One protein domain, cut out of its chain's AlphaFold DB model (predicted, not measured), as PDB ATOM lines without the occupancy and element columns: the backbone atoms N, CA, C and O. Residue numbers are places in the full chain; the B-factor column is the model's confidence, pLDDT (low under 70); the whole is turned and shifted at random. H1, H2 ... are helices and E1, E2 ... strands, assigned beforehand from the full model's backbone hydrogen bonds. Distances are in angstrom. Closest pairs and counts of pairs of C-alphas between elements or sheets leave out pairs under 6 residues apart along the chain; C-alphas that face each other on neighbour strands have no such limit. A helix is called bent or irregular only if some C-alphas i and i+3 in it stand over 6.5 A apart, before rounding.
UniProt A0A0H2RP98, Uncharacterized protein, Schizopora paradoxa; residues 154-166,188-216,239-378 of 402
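AT A GLANCE: This is residues 154 to 166, 188 to 216 and 239 to 378 of the 402 residues of an uncharacterized protein of Schizopora paradoxa (UniProt A0A0H2RP98). A five-stranded sheet has H2, H6 and H8 over one face, making two layers, strands and helices; the long H9 crosses H2 and H6 beyond them, and its far end, residues 366 to 377, sticks out as an arm. H4 and H7 lie at the margins of the body, touching no helix and not on the sheet. The printed part has 182 residues with nine named helices and five named strands, E1 H1 H2 E2 H3 H4 E3 E4 H5 H6 H7 E5 H8 H9, of mixed class; the mixed sheet runs E1 E2 E3 E4 E5. It is compact, radius of gyration of the C-alphas 17.9 A, yet elongated, 68 by 42 by 33 A.

IN THESE COORDINATES: The strands are E1, residues 154 to 158, from C-alpha 154 at (184.525, 164.538, 135.274), E2, 204 to 208, E3, 263 to 265, E4, 274 to 277, and E5, 332 to 335. Long helices are H2, 188 to 203, 22.2 A; H4, 239 to 253, 20.3 A; H6, 290 to 308, 27.0 A; and H9, 345 to 377, 48.2 A, ending at C-alpha 377 (196.483, 190.077, 112.544). H1 is 160 to 165, H3 212 to 216, H5 279 to 286, H7 313 to 322 and H8 336 to 342. H2 is irregular, C-alphas 199 and 202 being 9.2 A apart.

HOW THE PARTS SIT: E1 and E2 are parallel, N 158 to O 207 2.8 A; so are E2 and E3, N 264 to O 206 2.8 A. E3 and E4 form an antiparallel hairpin, N 276 to O 263 2.7 A. E4 and E5 are parallel, N 275 to O 332 2.8 A, and with H5, H6 and H7 between them in the chain form a strand-helix-strand unit. H6 runs along the strands at a height over the sheet of 8.3 A, on the same face as H2, height 8.7 A. H6 is the hub, touching H1, H2, H5, H8 and H9; Asp 292 and Gly 355 of H9 have the closest C-alphas, 4.1 A, at a steep tilt of 45 degrees, opposite ways. H9 touches H2 about perpendicular, 84 degrees, C-alphas 194 and 358 closest at 5.1 A. H3 touches no helix. In H3, H4, H5, H6 and H8 every O i to N i+4 pair is within hydrogen-bond range; H2 has 10 of 12, H7 5 of 6, H9 26 of 29, and H1 0 of 2 but 3 of 3 O i to N i+3.

THE WHOLE: C-alphas 325 and 378 are the farthest apart, 68.2 A. The cuts after 166 and 216 leave gaps of 13.0 A and 10.3 A. No link printed whole is long. Mean pLDDT of the printed part is 77.7; residues 310 to 327 are among those under 70.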
ATOM      1  N   VAL A 154     183.461 163.563 135.026       61.97
ATOM      2  CA  VAL A 154     184.525 164.538 135.274       61.97
ATOM      3  C   VAL A 154     184.405 165.004 136.717       61.97
ATOM      4  O   VAL A 154     183.469 165.715 137.067       61.97
ATOM      5  N   VAL A 155     185.366 164.615 137.557       66.38
ATOM      6  CA  VAL A 155     185.402 165.040 138.960       66.38
ATOM      7  C   VAL A 155     186.160 166.355 139.079       66.38
ATOM      8  O   VAL A 155     187.358 166.413 138.797       66.38
ATOM      9  N   VAL A 156     185.480 167.404 139.527       71.38
ATOM     10  CA  VAL A 156     186.088 168.711 139.779       71.38
ATOM     11  C   VAL A 156     186.099 168.943 141.282       71.38
ATOM     12  O   VAL A 156     185.048 168.977 141.905       71.38
ATOM     13  N   VAL A 157     187.281 169.066 141.886       71.50
ATOM     14  CA  VAL A 157     187.406 169.330 143.326       71.50
ATOM     15  C   VAL A 157     187.611 170.818 143.528       71.50
ATOM     16  O   VAL A 157     188.564 171.376 142.982       71.50
ATOM     17  N   VAL A 158     186.751 171.456 144.319       70.75
ATOM     18  CA  VAL A 158     186.881 172.879 144.614       70.75
ATOM     19  C   VAL A 158     186.861 173.163 146.105       70.75
ATOM     20  O   VAL A 158     186.151 172.529 146.880       70.75
ATOM     21  N   ASP A 159     187.707 174.116 146.474       73.88
ATOM     22  CA  ASP A 159     187.986 174.515 147.846       73.88
ATOM     23  C   ASP A 159     187.115 175.711 148.288       73.88
ATOM     24  O   ASP A 159     186.457 176.356 147.460       73.88
ATOM     25  N   GLU A 160     187.195 176.081 149.572       67.31
ATOM     26  CA  GLU A 160     186.564 177.268 150.185       67.31
ATOM     27  C   GLU A 160     186.727 178.544 149.342       67.31
ATOM     28  O   GLU A 160     185.862 179.424 149.342       67.31
ATOM     29  N   LYS A 161     187.819 178.632 148.579       67.31
ATOM     30  CA  LYS A 161     188.170 179.770 147.722       67.31
ATOM     31  C   LYS A 161     187.092 180.140 146.693       67.31
ATOM     32  O   LYS A 161     187.126 181.265 146.202       67.31
ATOM     33  N   ILE A 162     186.101 179.279 146.413       63.59
ATOM     34  CA  ILE A 162     184.887 179.684 145.676       63.59
ATOM     35  C   ILE A 162     184.139 180.806 146.404       63.59
ATOM     36  O   ILE A 162     183.655 181.733 145.770       63.59
ATOM     37  N   ARG A 163     184.009 180.784 147.732       58.34
ATOM     38  CA  ARG A 163     183.190 181.786 148.433       58.34
ATOM     39  C   ARG A 163     183.800 183.190 148.392       58.34
ATOM     40  O   ARG A 163     183.073 184.181 148.423       58.34
ATOM     41  N   ALA A 164     185.118 183.294 148.218       59.69
ATOM     42  CA  ALA A 164     185.791 184.577 148.011       59.69
ATOM     43  C   ALA A 164     185.293 185.338 146.757       59.69
ATOM     44  O   ALA A 164     185.567 186.523 146.614       59.69
ATOM     45  N   LEU A 165     184.528 184.688 145.872       56.75
ATOM     46  CA  LEU A 165     183.859 185.307 144.722       56.75
ATOM     47  C   LEU A 165     182.659 186.177 145.085       56.75
ATOM     48  O   LEU A 165     182.395 187.188 144.437       56.75
ATOM     49  N   GLY A 166     181.859 185.702 146.041       49.22
ATOM     50  CA  GLY A 166     180.503 186.180 146.264       49.22
ATOM     51  C   GLY A 166     180.422 187.264 147.335       49.22
ATOM     52  O   GLY A 166     179.601 188.190 147.227       49.22
ATOM     53  N   GLU A 188     189.148 183.915 138.741       71.62
ATOM     54  CA  GLU A 188     189.736 183.039 137.741       71.62
ATOM     55  C   GLU A 188     189.505 181.546 138.046       71.62
ATOM     56  O   GLU A 188     189.239 180.765 137.134       71.62
ATOM     57  N   ILE A 189     189.540 181.131 139.319       73.88
ATOM     58  CA  ILE A 189     189.258 179.740 139.708       73.88
ATOM     59  C   ILE A 189     187.816 179.346 139.377       73.88
ATOM     60  O   ILE A 189     187.615 178.276 138.798       73.88
ATOM     61  N   ALA A 190     186.810 180.165 139.698       70.19
ATOM     62  CA  ALA A 190     185.435 179.824 139.328       70.19
ATOM     63  C   ALA A 190     185.179 179.907 137.838       70.19
ATOM     64  O   ALA A 190     184.434 179.079 137.333       70.19
ATOM     65  N   GLU A 191     185.795 180.848 137.131       74.44
ATOM     66  CA  GLU A 191     185.678 180.924 135.676       74.44
ATOM     67  C   GLU A 191     186.231 179.647 135.032       74.44
ATOM     68  O   GLU A 191     185.540 178.993 134.253       74.44
ATOM     69  N   ARG A 192     187.420 179.204 135.455       77.44
ATOM     70  CA  ARG A 192     188.009 177.933 135.009       77.44
ATOM     71  C   ARG A 192     187.159 176.730 135.416       77.44
ATOM     72  O   ARG A 192     186.980 175.812 134.624       77.44
ATOM     73  N   THR A 193     186.607 176.731 136.629       78.69
ATOM     74  CA  THR A 193     185.701 175.670 137.103       78.69
ATOM     75  C   THR A 193     184.436 175.629 136.246       78.69
ATOM     76  O   THR A 193     184.035 174.556 135.807       78.69
ATOM     77  N   ALA A 194     183.844 176.785 135.941       76.56
ATOM     78  CA  ALA A 194     182.678 176.924 135.075       76.56
ATOM     79  C   ALA A 194     182.960 176.397 133.670       76.56
ATOM     80  O   ALA A 194     182.131 175.692 133.105       76.56
ATOM     81  N   GLU A 195     184.126 176.722 133.108       74.75
ATOM     82  CA  GLU A 195     184.555 176.224 131.803       74.75
ATOM     83  C   GLU A 195     184.692 174.700 131.800       74.75
ATOM     84  O   GLU A 195     184.187 174.055 130.884       74.75
ATOM     85  N   VAL A 196     185.307 174.118 132.836       77.56
ATOM     86  CA  VAL A 196     185.443 172.659 132.960       77.56
ATOM     87  C   VAL A 196     184.078 171.993 133.115       77.56
ATOM     88  O   VAL A 196     183.798 171.035 132.403       77.56
ATOM     89  N   VAL A 197     183.206 172.514 133.982       78.62
ATOM     90  CA  VAL A 197     181.846 171.979 134.175       78.62
ATOM     91  C   VAL A 197     181.030 172.107 132.888       78.62
ATOM     92  O   VAL A 197     180.347 171.169 132.494       78.62
ATOM     93  N   ARG A 198     181.137 173.229 132.169       79.62
ATOM     94  CA  ARG A 198     180.450 173.435 130.887       79.62
ATOM     95  C   ARG A 198     180.971 172.494 129.800       79.62
ATOM     96  O   ARG A 198     180.172 171.996 129.016       79.62
ATOM     97  N   ALA A 199     182.280 172.245 129.760       74.12
ATOM     98  CA  ALA A 199     182.888 171.292 128.835       74.12
ATOM     99  C   ALA A 199     182.511 169.839 129.169       74.12
ATOM    100  O   ALA A 199     182.310 169.035 128.262       74.12
ATOM    101  N   ALA A 200     182.388 169.514 130.458       74.19
ATOM    102  CA  ALA A 200     181.960 168.204 130.944       74.19
ATOM    103  C   ALA A 200     180.448 167.957 130.774       74.19
ATOM    104  O   ALA A 200     180.014 166.807 130.661       74.19
ATOM    105  N   GLY A 201     179.647 169.027 130.725       79.25
ATOM    106  CA  GLY A 201     178.198 168.963 130.574       79.25
ATOM    107  C   GLY A 201     177.521 168.318 131.784       79.25
ATOM    108  O   GLY A 201     177.871 168.600 132.925       79.25
ATOM    109  N   GLU A 202     176.553 167.438 131.527       75.69
ATOM    110  CA  GLU A 202     175.802 166.704 132.562       75.69
ATOM    111  C   GLU A 202     176.615 165.581 133.232       75.69
ATOM    112  O   GLU A 202     176.087 164.906 134.102       75.69
ATOM    113  N   ASN A 203     177.873 165.353 132.834       73.06
ATOM    114  CA  ASN A 203     178.727 164.302 133.405       73.06
ATOM    115  C   ASN A 203     179.718 164.854 134.446       73.06
ATOM    116  O   ASN A 203     180.756 164.247 134.701       73.06
ATOM    117  N   ALA A 204     179.481 166.051 134.982       74.56
ATOM    118  CA  ALA A 204     180.376 166.671 135.949       74.56
ATOM    119  C   ALA A 204     179.960 166.314 137.384       74.56
ATOM    120  O   ALA A 204     178.890 166.712 137.836       74.56
ATOM    121  N   LEU A 205     180.848 165.651 138.130       76.62
ATOM    122  CA  LEU A 205     180.733 165.504 139.579       76.62
ATOM    123  C   LEU A 205     181.569 166.601 140.244       76.62
ATOM    124  O   LEU A 205     182.801 166.549 140.243       76.62
ATOM    125  N   LEU A 206     180.920 167.601 140.833       81.38
ATOM    126  CA  LEU A 206     181.634 168.615 141.606       81.38
ATOM    127  C   LEU A 206     181.783 168.131 143.051       81.38
ATOM    128  O   LEU A 206     180.797 167.834 143.719       81.38
ATOM    129  N   VAL A 207     183.015 168.068 143.543       82.81
ATOM    130  CA  VAL A 207     183.339 167.780 144.940       82.81
ATOM    131  C   VAL A 207     183.765 169.079 145.600       82.81
ATOM    132  O   VAL A 207     184.739 169.702 145.189       82.81
ATOM    133  N   VAL A 208     183.052 169.490 146.637       81.25
ATOM    134  CA  VAL A 208     183.329 170.719 147.377       81.25
ATOM    135  C   VAL A 208     183.852 170.363 148.757       81.25
ATOM    136  O   VAL A 208     183.244 169.566 149.468       81.25
ATOM    137  N   THR A 209     184.969 170.965 149.145       80.25
ATOM    138  CA  THR A 209     185.589 170.769 150.458       80.25
ATOM    139  C   THR A 209     186.097 172.097 151.009       80.25
ATOM    140  O   THR A 209     186.479 172.955 150.225       80.25
ATOM    141  N   SER A 210     186.106 172.304 152.331       74.94
ATOM    142  CA  SER A 210     186.828 173.443 152.939       74.94
ATOM    143  C   SER A 210     188.312 173.157 153.186       74.94
ATOM    144  O   SER A 210     189.071 174.036 153.576       74.94
ATOM    145  N   SER A 211     188.724 171.891 153.061       71.25
ATOM    146  CA  SER A 211     190.008 171.409 153.565       71.25
ATOM    147  C   SER A 211     190.732 170.581 152.509       71.25
ATOM    148  O   SER A 211     191.048 169.404 152.718       71.25
ATOM    149  N   LEU A 212     191.031 171.192 151.359       73.06
ATOM    150  CA  LEU A 212     191.687 170.497 150.247       73.06
ATOM    151  C   LEU A 212     193.041 169.886 150.643       73.06
ATOM    152  O   LEU A 212     193.343 168.761 150.249       73.06
ATOM    153  N   SER A 213     193.844 170.585 151.449       66.69
ATOM    154  CA  SER A 213     195.153 170.107 151.927       66.69
ATOM    155  C   SER A 213     195.031 168.826 152.760       66.69
ATOM    156  O   SER A 213     195.805 167.879 152.603       66.69
ATOM    157  N   SER A 214     194.000 168.766 153.598       66.12
ATOM    158  CA  SER A 214     193.666 167.602 154.411       66.12
ATOM    159  C   SER A 214     193.212 166.428 153.552       66.12
ATOM    160  O   SER A 214     193.658 165.301 153.760       66.12
ATOM    161  N   LEU A 215     192.367 166.701 152.557       66.50
ATOM    162  CA  LEU A 215     191.875 165.704 151.613       66.50
ATOM    163  C   LEU A 215     193.018 165.147 150.746       66.50
ATOM    164  O   LEU A 215     193.125 163.936 150.562       66.50
ATOM    165  N   GLN A 216     193.933 166.005 150.289       66.69
ATOM    166  CA  GLN A 216     195.141 165.604 149.563       66.69
ATOM    167  C   GLN A 216     196.070 164.737 150.412       66.69
ATOM    168  O   GLN A 216     196.609 163.749 149.911       66.69
ATOM    169  N   LEU A 239     188.887 158.293 153.508       64.94
ATOM    170  CA  LEU A 239     188.102 158.552 152.292       64.94
ATOM    171  C   LEU A 239     187.709 157.272 151.545       64.94
ATOM    172  O   LEU A 239     186.786 157.300 150.743       64.94
ATOM    173  N   GLU A 240     188.411 156.164 151.784       69.06
ATOM    174  CA  GLU A 240     188.160 154.858 151.157       69.06
ATOM    175  C   GLU A 240     186.722 154.354 151.386       69.06
ATOM    176  O   GLU A 240     186.003 154.199 150.397       69.06
ATOM    177  N   PRO A 241     186.233 154.201 152.638       73.06
ATOM    178  CA  PRO A 241     184.856 153.777 152.887       73.06
ATOM    179  C   PRO A 241     183.834 154.785 152.355       73.06
ATOM    180  O   PRO A 241     182.809 154.384 151.818       73.06
ATOM    181  N   THR A 242     184.126 156.088 152.417       68.56
ATOM    182  CA  THR A 242     183.265 157.129 151.839       68.56
ATOM    183  C   THR A 242     183.146 157.003 150.323       68.56
ATOM    184  O   THR A 242     182.053 157.110 149.777       68.56
ATOM    185  N   LEU A 243     184.258 156.772 149.624       70.94
ATOM    186  CA  LEU A 243     184.270 156.579 148.177       70.94
ATOM    187  C   LEU A 243     183.623 155.253 147.781       70.94
ATOM    188  O   LEU A 243     182.986 155.194 146.733       70.94
ATOM    189  N   ALA A 244     183.784 154.202 148.586       75.19
ATOM    190  CA  ALA A 244     183.107 152.928 148.383       75.19
ATOM    191  C   ALA A 244     181.588 153.090 148.534       75.19
ATOM    192  O   ALA A 244     180.862 152.759 147.599       75.19
ATOM    193  N   ALA A 245     181.131 153.710 149.627       76.81
ATOM    194  CA  ALA A 245     179.724 154.028 149.858       76.81
ATOM    195  C   ALA A 245     179.160 154.930 148.755       76.81
ATOM    196  O   ALA A 245     178.061 154.702 148.271       76.81
ATOM    197  N   LEU A 246     179.928 155.920 148.287       71.88
ATOM    198  CA  LEU A 246     179.509 156.792 147.192       71.88
ATOM    199  C   LEU A 246     179.376 156.019 145.879       71.88
ATOM    200  O   LEU A 246     178.398 156.194 145.165       71.88
ATOM    201  N   LYS A 247     180.344 155.160 145.546       76.06
ATOM    202  CA  LYS A 247     180.269 154.310 144.350       76.06
ATOM    203  C   LYS A 247     179.084 153.365 144.420       76.06
ATOM    204  O   LYS A 247     178.429 153.162 143.403       76.06
ATOM    205  N   GLU A 248     178.826 152.792 145.588       80.12
ATOM    206  CA  GLU A 248     177.667 151.946 145.822       80.12
ATOM    207  C   GLU A 248     176.374 152.745 145.640       80.12
ATOM    208  O   GLU A 248     175.532 152.341 144.847       80.12
ATOM    209  N   HIS A 249     176.271 153.931 146.242       75.31
ATOM    210  CA  HIS A 249     175.111 154.811 146.112       75.31
ATOM    211  C   HIS A 249     174.882 155.264 144.664       75.31
ATOM    212  O   HIS A 249     173.760 155.227 144.179       75.31
ATOM    213  N   ILE A 250     175.940 155.631 143.934       71.50
ATOM    214  CA  ILE A 250     175.871 155.965 142.501       71.50
ATOM    215  C   ILE A 250     175.452 154.736 141.684       71.50
ATOM    216  O   ILE A 250     174.679 154.858 140.737       71.50
ATOM    217  N   SER A 251     175.939 153.545 142.041       74.00
ATOM    218  CA  SER A 251     175.585 152.303 141.345       74.00
ATOM    219  C   SER A 251     174.131 151.903 141.590       74.00
ATOM    220  O   SER A 251     173.478 151.456 140.654       74.00
ATOM    221  N   GLN A 252     173.621 152.095 142.809       74.81
ATOM    222  CA  GLN A 252     172.224 151.848 143.177       74.81
ATOM    223  C   GLN A 252     171.284 152.893 142.563       74.81
ATOM    224  O   GLN A 252     170.211 152.560 142.071       74.81
ATOM    225  N   ALA A 253     171.703 154.157 142.538       65.25
ATOM    226  CA  ALA A 253     170.918 155.253 141.985       65.25
ATOM    227  C   ALA A 253     170.968 155.331 140.450       65.25
ATOM    228  O   ALA A 253     170.207 156.089 139.852       65.25
ATOM    229  N   LYS A 254     171.816 154.518 139.806       60.81
ATOM    230  CA  LYS A 254     171.922 154.393 138.346       60.81
ATOM    231  C   LYS A 254     170.580 154.081 137.672       60.81
ATOM    232  O   LYS A 254     170.411 154.423 136.503       60.81
ATOM    233  N   ASP A 255     169.650 153.489 138.420       61.88
ATOM    234  CA  ASP A 255     168.338 153.080 137.927       61.88
ATOM    235  C   ASP A 255     167.191 154.030 138.328       61.88
ATOM    236  O   ASP A 255     166.094 153.893 137.790       61.88
ATOM    237  N   SER A 256     167.396 154.994 139.243       55.00
ATOM    238  CA  SER A 256     166.277 155.746 139.847       55.00
ATOM    239  C   SER A 256     166.428 157.266 139.929       55.00
ATOM    240  O   SER A 256     165.409 157.949 140.028       55.00
ATOM    241  N   VAL A 257     167.639 157.828 139.860       55.00
ATOM    242  CA  VAL A 257     167.856 159.279 140.004       55.00
ATOM    243  C   VAL A 257     168.998 159.714 139.087       55.00
ATOM    244  O   VAL A 257     169.996 159.004 138.973       55.00
ATOM    245  N   ASP A 258     168.864 160.883 138.449       62.88
ATOM    246  CA  ASP A 258     169.851 161.556 137.584       62.88
ATOM    247  C   ASP A 258     171.142 161.930 138.365       62.88
ATOM    248  O   ASP A 258     171.560 163.082 138.474       62.88
ATOM    249  N   THR A 259     171.825 160.930 138.925       59.56
ATOM    250  CA  THR A 259     173.065 161.046 139.713       59.56
ATOM    251  C   THR A 259     174.250 161.548 138.911       59.56
ATOM    252  O   THR A 259     175.263 161.941 139.483       59.56
ATOM    253  N   ARG A 260     174.111 161.588 137.585       63.16
ATOM    254  CA  ARG A 260     175.092 162.181 136.672       63.16
ATOM    255  C   ARG A 260     175.306 163.668 136.971       63.16
ATOM    256  O   ARG A 260     176.414 164.167 136.830       63.16
ATOM    257  N   ALA A 261     174.276 164.328 137.500       62.38
ATOM    258  CA  ALA A 261     174.283 165.722 137.911       62.38
ATOM    259  C   ALA A 261     174.297 165.859 139.446       62.38
ATOM    260  O   ALA A 261     173.400 166.471 140.028       62.38
ATOM    261  N   ALA A 262     175.288 165.265 140.114       76.38
ATOM    262  CA  ALA A 262     175.413 165.325 141.569       76.38
ATOM    263  C   ALA A 262     176.540 166.262 142.034       76.38
ATOM    264  O   ALA A 262     177.617 166.342 141.442       76.38
ATOM    265  N   LEU A 263     176.294 166.950 143.147       85.31
ATOM    266  CA  LEU A 263     177.283 167.759 143.858       85.31
ATOM    267  C   LEU A 263     177.573 167.086 145.201       85.31
ATOM    268  O   LEU A 263     176.660 166.833 145.975       85.31
ATOM    269  N   LEU A 264     178.838 166.808 145.499       88.06
ATOM    270  CA  LEU A 264     179.238 166.150 146.739       88.06
ATOM    271  C   LEU A 264     179.952 167.140 147.659       88.06
ATOM    272  O   LEU A 264     180.977 167.707 147.289       88.06
ATOM    273  N   LEU A 265     179.445 167.325 148.875       87.81
ATOM    274  CA  LEU A 265     180.098 168.128 149.907       87.81
ATOM    275  C   LEU A 265     180.872 167.191 150.842       87.81
ATOM    276  O   LEU A 265     180.282 166.354 151.528       87.81
ATOM    277  N   LEU A 266     182.197 167.334 150.859       84.38
ATOM    278  CA  LEU A 266     183.115 166.547 151.679       84.38
ATOM    279  C   LEU A 266     183.889 167.454 152.622       84.38
ATOM    280  O   LEU A 266     184.731 168.246 152.199       84.38
ATOM    281  N   ASP A 267     183.656 167.299 153.918       83.38
ATOM    282  CA  ASP A 267     184.298 168.130 154.924       83.38
ATOM    283  C   ASP A 267     184.524 167.372 156.230       83.38
ATOM    284  O   ASP A 267     183.746 166.487 156.574       83.38
ATOM    285  N   ARG A 268     185.568 167.754 156.973       76.25
ATOM    286  CA  ARG A 268     185.839 167.256 158.332       76.25
ATOM    287  C   ARG A 268     184.784 167.709 159.331       76.25
ATOM    288  O   ARG A 268     184.529 167.010 160.300       76.25
ATOM    289  N   SER A 269     184.188 168.875 159.097       73.62
ATOM    290  CA  SER A 269     183.119 169.422 159.938       73.62
ATOM    291  C   SER A 269     181.784 168.693 159.773       73.62
ATOM    292  O   SER A 269     180.877 168.856 160.591       73.62
ATOM    293  N   LEU A 270     181.631 167.894 158.717       77.50
ATOM    294  CA  LEU A 270     180.431 167.111 158.498       77.50
ATOM    295  C   LEU A 270     180.549 165.746 159.173       77.50
ATOM    296  O   LEU A 270     181.532 165.037 158.993       77.50
ATOM    297  N   LYS A 271     179.484 165.339 159.875       81.62
ATOM    298  CA  LYS A 271     179.340 163.957 160.366       81.62
ATOM    299  C   LYS A 271     179.346 162.947 159.216       81.62
ATOM    300  O   LYS A 271     179.904 161.863 159.329       81.62
ATOM    301  N   HIS A 272     178.713 163.329 158.110       83.19
ATOM    302  CA  HIS A 272     178.475 162.496 156.946       83.19
ATOM    303  C   HIS A 272     178.697 163.313 155.666       83.19
ATOM    304  O   HIS A 272     178.312 164.487 155.632       83.19
ATOM    305  N   PRO A 273     179.288 162.724 154.613       86.31
ATOM    306  CA  PRO A 273     179.277 163.291 153.266       86.31
ATOM    307  C   PRO A 273     177.865 163.709 152.864       86.31
ATOM    308  O   PRO A 273     176.928 162.940 153.077       86.31
ATOM    309  N   VAL A 274     177.712 164.891 152.265       90.12
ATOM    310  CA  VAL A 274     176.401 165.354 151.789       90.12
ATOM    311  C   VAL A 274     176.352 165.242 150.271       90.12
ATOM    312  O   VAL A 274     177.126 165.901 149.579       90.12
ATOM    313  N   LEU A 275     175.437 164.425 149.758       90.88
ATOM    314  CA  LEU A 275     175.138 164.316 148.337       90.88
ATOM    315  C   LEU A 275     173.989 165.264 148.000       90.88
ATOM    316  O   LEU A 275     172.877 165.107 148.493       90.88
ATOM    317  N   VAL A 276     174.258 166.250 147.153       92.81
ATOM    318  CA  VAL A 276     173.252 167.177 146.645       92.81
ATOM    319  C   VAL A 276     172.706 166.635 145.328       92.81
ATOM    320  O   VAL A 276     173.392 166.673 144.302       92.81
ATOM    321  N   ALA A 277     171.480 166.119 145.378       91.50
ATOM    322  CA  ALA A 277     170.762 165.539 144.247       91.50
ATOM    323  C   ALA A 277     169.845 166.567 143.560       91.50
ATOM    324  O   ALA A 277     169.543 167.628 144.112       91.50
ATOM    325  N   GLY A 278     169.372 166.259 142.353       91.00
ATOM    326  CA  GLY A 278     168.360 167.068 141.663       91.00
ATOM    327  C   GLY A 278     168.877 168.371 141.032       91.00
ATOM    328  O   GLY A 278     168.132 169.340 140.879       91.00
ATOM    329  N   VAL A 279     170.179 168.457 140.717       92.44
ATOM    330  CA  VAL A 279     170.795 169.687 140.181       92.44
ATOM    331  C   VAL A 279     170.253 170.034 138.790       92.44
ATOM    332  O   VAL A 279     170.151 171.208 138.428       92.44
ATOM    333  N   ARG A 280     169.893 169.022 137.999       91.44
ATOM    334  CA  ARG A 280     169.333 169.195 136.656       91.44
ATOM    335  C   ARG A 280     167.935 169.795 136.715       91.44
ATOM    336  O   ARG A 280     167.677 170.799 136.056       91.44
ATOM    337  N   GLU A 281     167.059 169.202 137.511       93.06
ATOM    338  CA  GLU A 281     165.693 169.653 137.749       93.06
ATOM    339  C   GLU A 281     165.726 171.077 138.289       93.06
ATOM    340  O   GLU A 281     165.032 171.947 137.774       93.06
ATOM    341  N   PHE A 282     166.628 171.353 139.232       94.56
ATOM    342  CA  PHE A 282     166.867 172.696 139.738       94.56
ATOM    343  C   PHE A 282     167.265 173.691 138.637       94.56
ATOM    344  O   PHE A 282     166.735 174.801 138.576       94.56
ATOM    345  N   ALA A 283     168.183 173.317 137.741       93.88
ATOM    346  CA  ALA A 283     168.580 174.174 136.624       93.88
ATOM    347  C   ALA A 283     167.399 174.453 135.675       93.88
ATOM    348  O   ALA A 283     167.178 175.599 135.276       93.88
ATOM    349  N   GLN A 284     166.612 173.418 135.365       94.44
ATOM    350  CA  GLN A 284     165.448 173.500 134.482       94.44
ATOM    351  C   GLN A 284     164.324 174.353 135.082       94.44
ATOM    352  O   GLN A 284     163.817 175.246 134.404       94.44
ATOM    353  N   THR A 285     163.967 174.141 136.352       96.06
ATOM    354  CA  THR A 285     162.914 174.913 137.034       96.06
ATOM    355  C   THR A 285     163.294 176.380 137.190       96.06
ATOM    356  O   THR A 285     162.437 177.261 137.101       96.06
ATOM    357  N   ARG A 286     164.586 176.668 137.383       96.00
ATOM    358  CA  ARG A 286     165.112 178.035 137.469       96.00
ATOM    359  C   ARG A 286     165.369 178.683 136.107       96.00
ATOM    360  O   ARG A 286     165.593 179.892 136.071       96.00
ATOM    361  N   GLY A 287     165.340 177.923 135.012       95.62
ATOM    362  CA  GLY A 287     165.650 178.423 133.671       95.62
ATOM    363  C   GLY A 287     167.086 178.941 133.538       95.62
ATOM    364  O   GLY A 287     167.326 179.899 132.803       95.62
ATOM    365  N   ILE A 288     168.030 178.352 134.275       94.25
ATOM    366  CA  ILE A 288     169.451 178.732 134.252       94.25
ATOM    367  C   ILE A 288     170.300 177.621 133.618       94.25
ATOM    368  O   ILE A 288     169.921 176.450 133.678       94.25
ATOM    369  N   PRO A 289     171.460 177.948 133.020       91.19
ATOM    370  CA  PRO A 289     172.387 176.938 132.523       91.19
ATOM    371  C   PRO A 289     172.817 175.960 133.623       91.19
ATOM    372  O   PRO A 289     173.007 176.349 134.774       91.19
ATOM    373  N   HIS A 290     173.037 174.695 133.257       88.88
ATOM    374  CA  HIS A 290     173.423 173.654 134.213       88.88
ATOM    375  C   HIS A 290     174.713 173.994 134.979       88.88
ATOM    376  O   HIS A 290     174.756 173.866 136.198       88.88
ATOM    377  N   ALA A 291     175.738 174.512 134.292       88.25
ATOM    378  CA  ALA A 291     176.985 174.932 134.936       88.25
ATOM    379  C   ALA A 291     176.762 176.033 135.991       88.25
ATOM    380  O   ALA A 291     177.341 175.982 137.075       88.25
ATOM    381  N   ASP A 292     175.876 176.992 135.707       90.94
ATOM    382  CA  ASP A 292     175.540 178.083 136.625       90.94
ATOM    383  C   ASP A 292     174.785 177.543 137.852       90.94
ATOM    384  O   ASP A 292     175.040 177.972 138.978       90.94
ATOM    385  N   ALA A 293     173.893 176.564 137.652       93.56
ATOM    386  CA  ALA A 293     173.209 175.858 138.735       93.56
ATOM    387  C   ALA A 293     174.195 175.097 139.633       93.56
ATOM    388  O   ALA A 293     174.129 175.234 140.854       93.56
ATOM    389  N   VAL A 294     175.140 174.357 139.043       91.38
ATOM    390  CA  VAL A 294     176.184 173.624 139.775       91.38
ATOM    391  C   VAL A 294     177.015 174.580 140.635       91.38
ATOM    392  O   VAL A 294     177.163 174.348 141.830       91.38
ATOM    393  N   LEU A 295     177.501 175.691 140.072       90.19
ATOM    394  CA  LEU A 295     178.303 176.679 140.811       90.19
ATOM    395  C   LEU A 295     177.507 177.394 141.908       90.19
ATOM    396  O   LEU A 295     178.028 177.635 142.999       90.19
ATOM    397  N   ARG A 296     176.235 177.708 141.644       93.88
ATOM    398  CA  ARG A 296     175.320 178.271 142.641       93.88
ATOM    399  C   ARG A 296     175.135 177.306 143.811       93.88
ATOM    400  O   ARG A 296     175.338 177.694 144.958       93.88
ATOM    401  N   LEU A 297     174.790 176.049 143.539       94.81
ATOM    402  CA  LEU A 297     174.608 175.036 144.582       94.81
ATOM    403  C   LEU A 297     175.916 174.742 145.318       94.81
ATOM    404  O   LEU A 297     175.892 174.568 146.532       94.81
ATOM    405  N   ALA A 298     177.059 174.775 144.630       91.44
ATOM    406  CA  ALA A 298     178.374 174.664 145.250       91.44
ATOM    407  C   ALA A 298     178.613 175.788 146.264       91.44
ATOM    408  O   ALA A 298     178.988 175.522 147.401       91.44
ATOM    409  N   SER A 299     178.331 177.040 145.886       91.31
ATOM    410  CA  SER A 299     178.451 178.204 146.773       91.31
ATOM    411  C   SER A 299     177.528 178.106 148.001       91.31
ATOM    412  O   SER A 299     177.942 178.419 149.125       91.31
ATOM    413  N   LEU A 300     176.305 177.595 147.821       93.94
ATOM    414  CA  LEU A 300     175.386 177.298 148.927       93.94
ATOM    415  C   LEU A 300     175.901 176.158 149.813       93.94
ATOM    416  O   LEU A 300     175.846 176.259 151.038       93.94
ATOM    417  N   GLY A 301     176.452 175.108 149.204       91.88
ATOM    418  CA  GLY A 301     177.092 173.993 149.889       91.88
ATOM    419  C   GLY A 301     178.242 174.460 150.776       91.88
ATOM    420  O   GLY A 301     178.246 174.154 151.964       91.88
ATOM    421  N   VAL A 302     179.147 175.294 150.250       89.25
ATOM    422  CA  VAL A 302     180.228 175.918 151.036       89.25
ATOM    423  C   VAL A 302     179.663 176.731 152.200       89.25
ATOM    424  O   VAL A 302     180.147 176.628 153.322       89.25
ATOM    425  N   SER A 303     178.615 177.522 151.972       90.25
ATOM    426  CA  SER A 303     177.994 178.311 153.045       90.25
ATOM    427  C   SER A 303     177.407 177.421 154.145       90.25
ATOM    428  O   SER A 303     177.575 177.713 155.329       90.25
ATOM    429  N   ARG A 304     176.788 176.294 153.774       91.06
ATOM    430  CA  ARG A 304     176.291 175.280 154.715       91.06
ATOM    431  C   ARG A 304     177.421 174.611 155.499       91.06
ATOM    432  O   ARG A 304     177.255 174.415 156.700       91.06
ATOM    433  N   LEU A 305     178.546 174.293 154.851       87.81
ATOM    434  CA  LEU A 305     179.744 173.768 155.519       87.81
ATOM    435  C   LEU A 305     180.239 174.758 156.573       87.81
ATOM    436  O   LEU A 305     180.326 174.418 157.748       87.81
ATOM    437  N   LEU A 306     180.441 176.013 156.174       85.81
ATOM    438  CA  LEU A 306     180.972 177.068 157.037       85.81
ATOM    439  C   LEU A 306     180.069 177.394 158.235       85.81
ATOM    440  O   LEU A 306     180.577 177.741 159.289       85.81
ATOM    441  N   ARG A 307     178.745 177.237 158.118       85.56
ATOM    442  CA  ARG A 307     177.827 177.371 159.267       85.56
ATOM    443  C   ARG A 307     177.963 176.248 160.291       85.56
ATOM    444  O   ARG A 307     177.644 176.454 161.457       85.56
ATOM    445  N   LYS A 308     178.334 175.045 159.844       82.12
ATOM    446  CA  LYS A 308     178.521 173.885 160.724       82.12
ATOM    447  C   LYS A 308     179.874 173.908 161.430       82.12
ATOM    448  O   LYS A 308     180.031 173.157 162.386       82.12
ATOM    449  N   PHE A 309     180.811 174.760 161.011       73.12
ATOM    450  CA  PHE A 309     182.020 175.013 161.783       73.12
ATOM    451  C   PHE A 309     181.647 175.792 163.047       73.12
ATOM    452  O   PHE A 309     181.221 176.945 162.943       73.12
ATOM    453  N   PRO A 310     181.777 175.193 164.242       62.16
ATOM    454  CA  PRO A 310     181.682 175.986 165.449       62.16
ATOM    455  C   PRO A 310     182.850 176.976 165.447       62.16
ATOM    456  O   PRO A 310     184.004 176.574 165.328       62.16
ATOM    457  N   GLU A 311     182.564 178.270 165.583       60.38
ATOM    458  CA  GLU A 311     183.610 179.305 165.666       60.38
ATOM    459  C   GLU A 311     184.503 179.135 166.912       60.38
ATOM    460  O   GLU A 311     185.563 179.744 167.016       60.38
ATOM    461  N   THR A 312     184.104 178.283 167.860       60.75
ATOM    462  CA  THR A 312     184.843 177.981 169.084       60.75
ATOM    463  C   THR A 312     185.630 176.673 168.971       60.75
ATOM    464  O   THR A 312     185.060 175.588 168.855       60.75
ATOM    465  N   GLU A 313     186.959 176.758 169.106       61.78
ATOM    466  CA  GLU A 313     187.885 175.607 169.093       61.78
ATOM    467  C   GLU A 313     187.501 174.506 170.099       61.78
ATOM    468  O   GLU A 313     187.684 173.322 169.826       61.78
ATOM    469  N   ALA A 314     186.888 174.876 171.228       62.31
ATOM    470  CA  ALA A 314     186.409 173.937 172.245       62.31
ATOM    471  C   ALA A 314     185.288 173.004 171.748       62.31
ATOM    472  O   ALA A 314     185.138 171.888 172.242       62.31
ATOM    473  N   ALA A 315     184.494 173.440 170.768       58.53
ATOM    474  CA  ALA A 315     183.485 172.592 170.145       58.53
ATOM    475  C   ALA A 315     184.080 171.725 169.021       58.53
ATOM    476  O   ALA A 315     183.546 170.652 168.740       58.53
ATOM    477  N   ALA A 316     185.206 172.127 168.419       60.12
ATOM    478  CA  ALA A 316     185.889 171.329 167.402       60.12
ATOM    479  C   ALA A 316     186.485 170.031 167.982       60.12
ATOM    480  O   ALA A 316     186.384 168.977 167.353       60.12
ATOM    481  N   THR A 317     187.037 170.071 169.201       65.56
ATOM    482  CA  THR A 317     187.547 168.876 169.900       65.56
ATOM    483  C   THR A 317     186.434 167.899 170.282       65.56
ATOM    484  O   THR A 317     186.574 166.701 170.047       65.56
ATOM    485  N   ALA A 318     185.292 168.390 170.772       62.69
ATOM    486  CA  ALA A 318     184.166 167.534 171.163       62.69
ATOM    487  C   ALA A 318     183.518 166.788 169.975       62.69
ATOM    488  O   ALA A 318     183.061 165.653 170.119       62.69
ATOM    489  N   VAL A 319     183.488 167.401 168.785       60.88
ATOM    490  CA  VAL A 319     182.959 166.760 167.567       60.88
ATOM    491  C   VAL A 319     183.906 165.669 167.050       60.88
ATOM    492  O   VAL A 319     183.435 164.639 166.565       60.88
ATOM    493  N   GLY A 320     185.223 165.850 167.205       60.69
ATOM    494  CA  GLY A 320     186.225 164.860 166.799       60.69
ATOM    495  C   GLY A 320     186.152 163.549 167.589       60.69
ATOM    496  O   GLY A 320     186.280 162.477 167.004       60.69
ATOM    497  N   GLU A 321     185.879 163.615 168.894       62.59
ATOM    498  CA  GLU A 321     185.779 162.420 169.750       62.59
ATOM    499  C   GLU A 321     184.481 161.628 169.524       62.59
ATOM    500  O   GLU A 321     184.471 160.399 169.610       62.59
ATOM    501  N   ALA A 322     183.380 162.303 169.177       58.72
ATOM    502  CA  ALA A 322     182.120 161.635 168.847       58.72
ATOM    503  C   ALA A 322     182.194 160.869 167.513       58.72
ATOM    504  O   ALA A 322     181.622 159.786 167.399       58.72
ATOM    505  N   ALA A 323     182.937 161.393 166.532       57.59
ATOM    506  CA  ALA A 323     183.090 160.784 165.209       57.59
ATOM    507  C   ALA A 323     183.915 159.480 165.206       57.59
ATOM    508  O   ALA A 323     183.887 158.738 164.227       57.59
ATOM    509  N   GLN A 324     184.640 159.168 166.287       58.94
ATOM    510  CA  GLN A 324     185.470 157.958 166.381       58.94
ATOM    511  C   GLN A 324     184.701 156.700 166.813       58.94
ATOM    512  O   GLN A 324     185.252 155.600 166.780       58.94
ATOM    513  N   ARG A 325     183.427 156.812 167.203       60.59
ATOM    514  CA  ARG A 325     182.634 155.661 167.660       60.59
ATOM    515  C   ARG A 325     182.022 154.872 166.503       60.59
ATOM    516  O   ARG A 325     180.807 154.842 166.429       60.59
ATOM    517  N   ASN A 326     182.824 154.235 165.640       61.97
ATOM    518  CA  ASN A 326     182.397 153.237 164.630       61.97
ATOM    519  C   ASN A 326     180.999 153.471 164.003       61.97
ATOM    520  O   ASN A 326     180.256 152.518 163.770       61.97
ATOM    521  N   GLU A 327     180.606 154.722 163.770       66.62
ATOM    522  CA  GLU A 327     179.323 155.019 163.153       66.62
ATOM    523  C   GLU A 327     179.505 154.728 161.670       66.62
ATOM    524  O   GLU A 327     180.419 155.250 161.027       66.62
ATOM    525  N   GLU A 328     178.669 153.836 161.140       72.81
ATOM    526  CA  GLU A 328     178.640 153.543 159.714       72.81
ATOM    527  C   GLU A 328     178.565 154.860 158.938       72.81
ATOM    528  O   GLU A 328     177.704 155.707 159.191       72.81
ATOM    529  N   VAL A 329     179.499 155.043 158.002       70.06
ATOM    530  CA  VAL A 329     179.561 156.235 157.157       70.06
ATOM    531  C   VAL A 329     178.322 156.247 156.268       70.06
ATOM    532  O   VAL A 329     178.294 155.623 155.210       70.06
ATOM    533  N   ARG A 330     177.279 156.952 156.705       83.06
ATOM    534  CA  ARG A 330     176.081 157.212 155.904       83.06
ATOM    535  C   ARG A 330     176.323 158.427 155.017       83.06
ATOM    536  O   ARG A 330     177.088 159.316 155.381       83.06
ATOM    537  N   ILE A 331     175.702 158.451 153.843       84.69
ATOM    538  CA  ILE A 331     175.686 159.622 152.961       84.69
ATOM    539  C   ILE A 331     174.372 160.354 153.226       84.69
ATOM    540  O   ILE A 331     173.302 159.754 153.157       84.69
ATOM    541  N   GLU A 332     174.450 161.634 153.580       90.38
ATOM    542  CA  GLU A 332     173.278 162.490 153.753       90.38
ATOM    543  C   GLU A 332     172.843 162.988 152.369       90.38
ATOM    544  O   GLU A 332     173.536 163.795 151.753       90.38
ATOM    545  N   GLU A 333     171.713 162.505 151.860       90.88
ATOM    546  CA  GLU A 333     171.144 163.008 150.609       90.88
ATOM    547  C   GLU A 333     170.299 164.261 150.875       90.88
ATOM    548  O   GLU A 333     169.450 164.285 151.767       90.88
ATOM    549  N   VAL A 334     170.557 165.325 150.119       94.00
ATOM    550  CA  VAL A 334     169.850 166.607 150.203       94.00
ATOM    551  C   VAL A 334     169.459 167.020 148.794       94.00
ATOM    552  O   VAL A 334     170.298 167.056 147.899       94.00
ATOM    553  N   THR A 335     168.206 167.398 148.571       94.25
ATOM    554  CA  THR A 335     167.815 167.899 147.247       94.25
ATOM    555  C   THR A 335     168.332 169.325 147.014       94.25
ATOM    556  O   THR A 335     168.459 170.131 147.942       94.25
ATOM    557  N   ALA A 336     168.611 169.681 145.761       95.25
ATOM    558  CA  ALA A 336     169.052 171.022 145.378       95.25
ATOM    559  C   ALA A 336     168.069 172.120 145.836       95.25
ATOM    560  O   ALA A 336     168.486 173.190 146.287       95.25
ATOM    561  N   GLU A 337     166.764 171.839 145.784       95.88
ATOM    562  CA  GLU A 337     165.725 172.751 146.267       95.88
ATOM    563  C   GLU A 337     165.751 172.925 147.788       95.88
ATOM    564  O   GLU A 337     165.616 174.045 148.281       95.88
ATOM    565  N   GLU A 338     165.941 171.844 148.549       96.12
ATOM    566  CA  GLU A 338     166.075 171.914 150.008       96.12
ATOM    567  C   GLU A 338     167.338 172.665 150.421       96.12
ATOM    568  O   GLU A 338     167.293 173.489 151.342       96.12
ATOM    569  N   LEU A 339     168.451 172.438 149.715       96.00
ATOM    570  CA  LEU A 339     169.688 173.171 149.951       96.00
ATOM    571  C   LEU A 339     169.466 174.675 149.769       96.00
ATOM    572  O   LEU A 339     169.830 175.457 150.646       96.00
ATOM    573  N   GLU A 340     168.794 175.086 148.692       96.50
ATOM    574  CA  GLU A 340     168.461 176.492 148.470       96.50
ATOM    575  C   GLU A 340     167.459 177.042 149.496       96.50
ATOM    576  O   GLU A 340     167.615 178.172 149.969       96.50
ATOM    577  N   ARG A 341     166.446 176.258 149.877       97.12
ATOM    578  CA  ARG A 341     165.420 176.666 150.847       97.12
ATOM    579  C   ARG A 341     166.004 176.871 152.251       97.12
ATOM    580  O   ARG A 341     165.551 177.764 152.963       97.12
ATOM    581  N   SER A 342     167.027 176.099 152.629       95.94
ATOM    582  CA  SER A 342     167.742 176.225 153.914       95.94
ATOM    583  C   SER A 342     168.748 177.390 153.973       95.94
ATOM    584  O   SER A 342     169.216 177.777 155.053       95.94
ATOM    585  N   ALA A 343     169.081 177.979 152.823       95.88
ATOM    586  CA  ALA A 343     170.043 179.067 152.726       95.88
ATOM    587  C   ALA A 343     169.431 180.432 153.079       95.88
ATOM    588  O   ALA A 343     168.267 180.743 152.782       95.88
ATOM    589  N   SER A 344     170.248 181.299 153.687       96.06
ATOM    590  CA  SER A 344     169.801 182.660 154.013       96.06
ATOM    591  C   SER A 344     169.594 183.477 152.727       96.06
ATOM    592  O   SER A 344     170.192 183.169 151.695       96.06
ATOM    593  N   PRO A 345     168.772 184.542 152.745       96.31
ATOM    594  CA  PRO A 345     168.622 185.416 151.580       96.31
ATOM    595  C   PRO A 345     169.957 186.001 151.089       96.31
ATOM    596  O   PRO A 345     170.161 186.129 149.884       96.31
ATOM    597  N   ALA A 346     170.878 186.304 152.012       93.56
ATOM    598  CA  ALA A 346     172.209 186.812 151.689       93.56
ATOM    599  C   ALA A 346     173.059 185.770 150.945       93.56
ATOM    600  O   ALA A 346     173.648 186.089 149.917       93.56
ATOM    601  N   GLU A 347     173.067 184.520 151.409       93.75
ATOM    602  CA  GLU A 347     173.773 183.422 150.736       93.75
ATOM    603  C   GLU A 347     173.159 183.082 149.384       93.75
ATOM    604  O   GLU A 347     173.881 182.788 148.440       93.75
ATOM    605  N   ARG A 348     171.830 183.154 149.256       96.00
ATOM    606  CA  ARG A 348     171.158 182.957 147.966       96.00
ATOM    607  C   ARG A 348     171.569 184.019 146.952       96.00
ATOM    608  O   ARG A 348     171.877 183.674 145.816       96.00
ATOM    609  N   ALA A 349     171.629 185.285 147.368       94.25
ATOM    610  CA  ALA A 349     172.116 186.369 146.519       94.25
ATOM    611  C   ALA A 349     173.605 186.201 146.167       94.25
ATOM    612  O   ALA A 349     174.008 186.464 145.036       94.25
ATOM    613  N   GLU A 350     174.418 185.744 147.121       89.88
ATOM    614  CA  GLU A 350     175.833 185.431 146.915       89.88
ATOM    615  C   GLU A 350     176.014 184.316 145.874       89.88
ATOM    616  O   GLU A 350     176.691 184.501 144.863       89.88
ATOM    617  N   ALA A 351     175.341 183.189 146.076       92.88
ATOM    618  CA  ALA A 351     175.391 182.034 145.195       92.88
ATOM    619  C   ALA A 351     174.849 182.339 143.792       92.88
ATOM    620  O   ALA A 351     175.372 181.828 142.803       92.88
ATOM    621  N   GLU A 352     173.833 183.198 143.680       94.12
ATOM    622  CA  GLU A 352     173.341 183.665 142.386       94.12
ATOM    623  C   GLU A 352     174.407 184.469 141.628       94.12
ATOM    624  O   GLU A 352     174.578 184.271 140.424       94.12
ATOM    625  N   ARG A 353     175.167 185.333 142.316       89.62
ATOM    626  CA  ARG A 353     176.294 186.055 141.700       89.62
ATOM    627  C   ARG A 353     177.380 185.095 141.225       89.62
ATOM    628  O   ARG A 353     177.876 185.265 140.117       89.62
ATOM    629  N   VAL A 354     177.718 184.083 142.028       88.50
ATOM    630  CA  VAL A 354     178.718 183.064 141.662       88.50
ATOM    631  C   VAL A 354     178.269 182.257 140.443       88.50
ATOM    632  O   VAL A 354     179.054 182.073 139.514       88.50
ATOM    633  N   GLY A 355     177.000 181.839 140.404       88.75
ATOM    634  CA  GLY A 355     176.428 181.148 139.248       88.75
ATOM    635  C   GLY A 355     176.504 181.989 137.970       88.75
ATOM    636  O   GLY A 355     176.936 181.490 136.936       88.75
ATOM    637  N   ARG A 356     176.173 183.287 138.051       87.88
ATOM    638  CA  ARG A 356     176.250 184.217 136.906       87.88
ATOM    639  C   ARG A 356     177.684 184.506 136.456       87.88
ATOM    640  O   ARG A 356     177.924 184.606 135.257       87.88
ATOM    641  N   ALA A 357     178.637 184.596 137.384       79.56
ATOM    642  CA  ALA A 357     180.034 184.888 137.058       79.56
ATOM    643  C   ALA A 357     180.635 183.863 136.077       79.56
ATOM    644  O   ALA A 357     181.415 184.232 135.199       79.56
ATOM    645  N   GLY A 358     180.220 182.594 136.168       71.62
ATOM    646  CA  GLY A 358     180.627 181.559 135.217       71.62
ATOM    647  C   GLY A 358     180.166 181.832 133.780       71.62
ATOM    648  O   GLY A 358     180.869 181.482 132.824       71.62
ATOM    649  N   ARG A 359     179.006 182.474 133.596       78.19
ATOM    650  CA  ARG A 359     178.467 182.854 132.283       78.19
ATOM    651  C   ARG A 359     179.217 184.037 131.684       78.19
ATOM    652  O   ARG A 359     179.713 183.925 130.562       78.19
ATOM    653  N   ASP A 360     179.348 185.119 132.447       74.69
ATOM    654  CA  ASP A 360     179.965 186.369 131.984       74.69
ATOM    655  C   ASP A 360     181.425 186.155 131.555       74.69
ATOM    656  O   ASP A 360     181.907 186.757 130.593       74.69
ATOM    657  N   ALA A 361     182.121 185.230 132.214       65.69
ATOM    658  CA  ALA A 361     183.482 184.848 131.863       65.69
ATOM    659  C   ALA A 361     183.601 184.154 130.503       65.69
ATOM    660  O   ALA A 361     184.575 184.367 129.784       65.69
ATOM    661  N   GLY A 362     182.604 183.353 130.112       64.12
ATOM    662  CA  GLY A 362     182.593 182.694 128.805       64.12
ATOM    663  C   GLY A 362     182.441 183.695 127.660       64.12
ATOM    664  O   GLY A 362     183.174 183.633 126.672       64.12
ATOM    665  N   GLU A 363     181.528 184.654 127.817       69.25
ATOM    666  CA  GLU A 363     181.309 185.727 126.840       69.25
ATOM    667  C   GLU A 363     182.515 186.685 126.790       69.25
ATOM    668  O   GLU A 363     182.995 187.036 125.708       69.25
ATOM    669  N   GLY A 364     183.087 187.019 127.952       62.25
ATOM    670  CA  GLY A 364     184.322 187.797 128.059       62.25
ATOM    671  C   GLY A 364     185.526 187.106 127.413       62.25
ATOM    672  O   GLY A 364     186.265 187.741 126.666       62.25
ATOM    673  N   SER A 365     185.692 185.797 127.621       59.28
ATOM    674  CA  SER A 365     186.774 184.982 127.044       59.28
ATOM    675  C   SER A 365     186.668 184.879 125.521       59.28
ATOM    676  O   SER A 365     187.675 184.993 124.819       59.28
ATOM    677  N   ALA A 366     185.455 184.743 124.974       69.38
ATOM    678  CA  ALA A 366     185.235 184.770 123.527       69.38
ATOM    679  C   ALA A 366     185.622 186.129 122.917       69.38
ATOM    680  O   ALA A 366     186.292 186.176 121.880       69.38
ATOM    681  N   ASN A 367     185.272 187.228 123.589       68.19
ATOM    682  CA  ASN A 367     185.666 188.572 123.174       68.19
ATOM    683  C   ASN A 367     187.175 188.806 123.324       68.19
ATOM    684  O   ASN A 367     187.785 189.382 122.428       68.19
ATOM    685  N   LEU A 368     187.809 188.291 124.381       66.56
ATOM    686  CA  LEU A 368     189.262 188.358 124.566       66.56
ATOM    687  C   LEU A 368     190.017 187.560 123.498       66.56
ATOM    688  O   LEU A 368     191.042 188.017 123.000       66.56
ATOM    689  N   LYS A 369     189.510 186.383 123.111       71.31
ATOM    690  CA  LYS A 369     190.074 185.592 122.009       71.31
ATOM    691  C   LYS A 369     189.936 186.319 120.676       71.31
ATOM    692  O   LYS A 369     190.909 186.350 119.930       71.31
ATOM    693  N   LYS A 370     188.788 186.949 120.402       75.81
ATOM    694  CA  LYS A 370     188.604 187.794 119.209       75.81
ATOM    695  C   LYS A 370     189.536 189.006 119.214       75.81
ATOM    696  O   LYS A 370     190.213 189.233 118.223       75.81
ATOM    697  N   ALA A 371     189.635 189.724 120.330       71.62
ATOM    698  CA  ALA A 371     190.532 190.870 120.467       71.62
ATOM    699  C   ALA A 371     192.007 190.464 120.320       71.62
ATOM    700  O   ALA A 371     192.794 191.171 119.697       71.62
ATOM    701  N   ARG A 372     192.395 189.297 120.849       70.12
ATOM    702  CA  ARG A 372     193.749 188.761 120.691       70.12
ATOM    703  C   ARG A 372     194.023 188.301 119.260       70.12
ATOM    704  O   ARG A 372     195.117 188.556 118.778       70.12
ATOM    705  N   ALA A 373     193.058 187.668 118.593       75.56
ATOM    706  CA  ALA A 373     193.175 187.291 117.185       75.56
ATOM    707  C   ALA A 373     193.330 188.534 116.292       75.56
ATOM    708  O   ALA A 373     194.284 188.607 115.527       75.56
ATOM    709  N   GLN A 374     192.499 189.561 116.500       75.62
ATOM    710  CA  GLN A 374     192.612 190.846 115.797       75.62
ATOM    711  C   GLN A 374     193.949 191.550 116.064       75.62
ATOM    712  O   GLN A 374     194.534 192.140 115.161       75.62
ATOM    713  N   ARG A 375     194.471 191.472 117.297       74.12
ATOM    714  CA  ARG A 375     195.773 192.059 117.634       74.12
ATOM    715  C   ARG A 375     196.938 191.322 116.966       74.12
ATOM    716  O   ARG A 375     197.923 191.969 116.630       74.12
ATOM    717  N   VAL A 376     196.842 190.006 116.775       73.38
ATOM    718  CA  VAL A 376     197.858 189.226 116.046       73.38
ATOM    719  C   VAL A 376     197.811 189.550 114.551       73.38
ATOM    720  O   VAL A 376     198.857 189.818 113.982       73.38
ATOM    721  N   GLU A 377     196.622 189.667 113.953       68.38
ATOM    722  CA  GLU A 377     196.483 190.077 112.544       68.38
ATOM    723  C   GLU A 377     197.021 191.497 112.286       68.38
ATOM    724  O   GLU A 377     197.641 191.741 111.259       68.38
ATOM    725  N   SER A 378     196.891 192.425 113.244       64.81
ATOM    726  CA  SER A 378     197.493 193.766 113.123       64.81
ATOM    727  C   SER A 378     199.021 193.809 113.287       64.81
ATOM    728  O   SER A 378     199.634 194.848 113.045       64.81
TER     729      SER A 378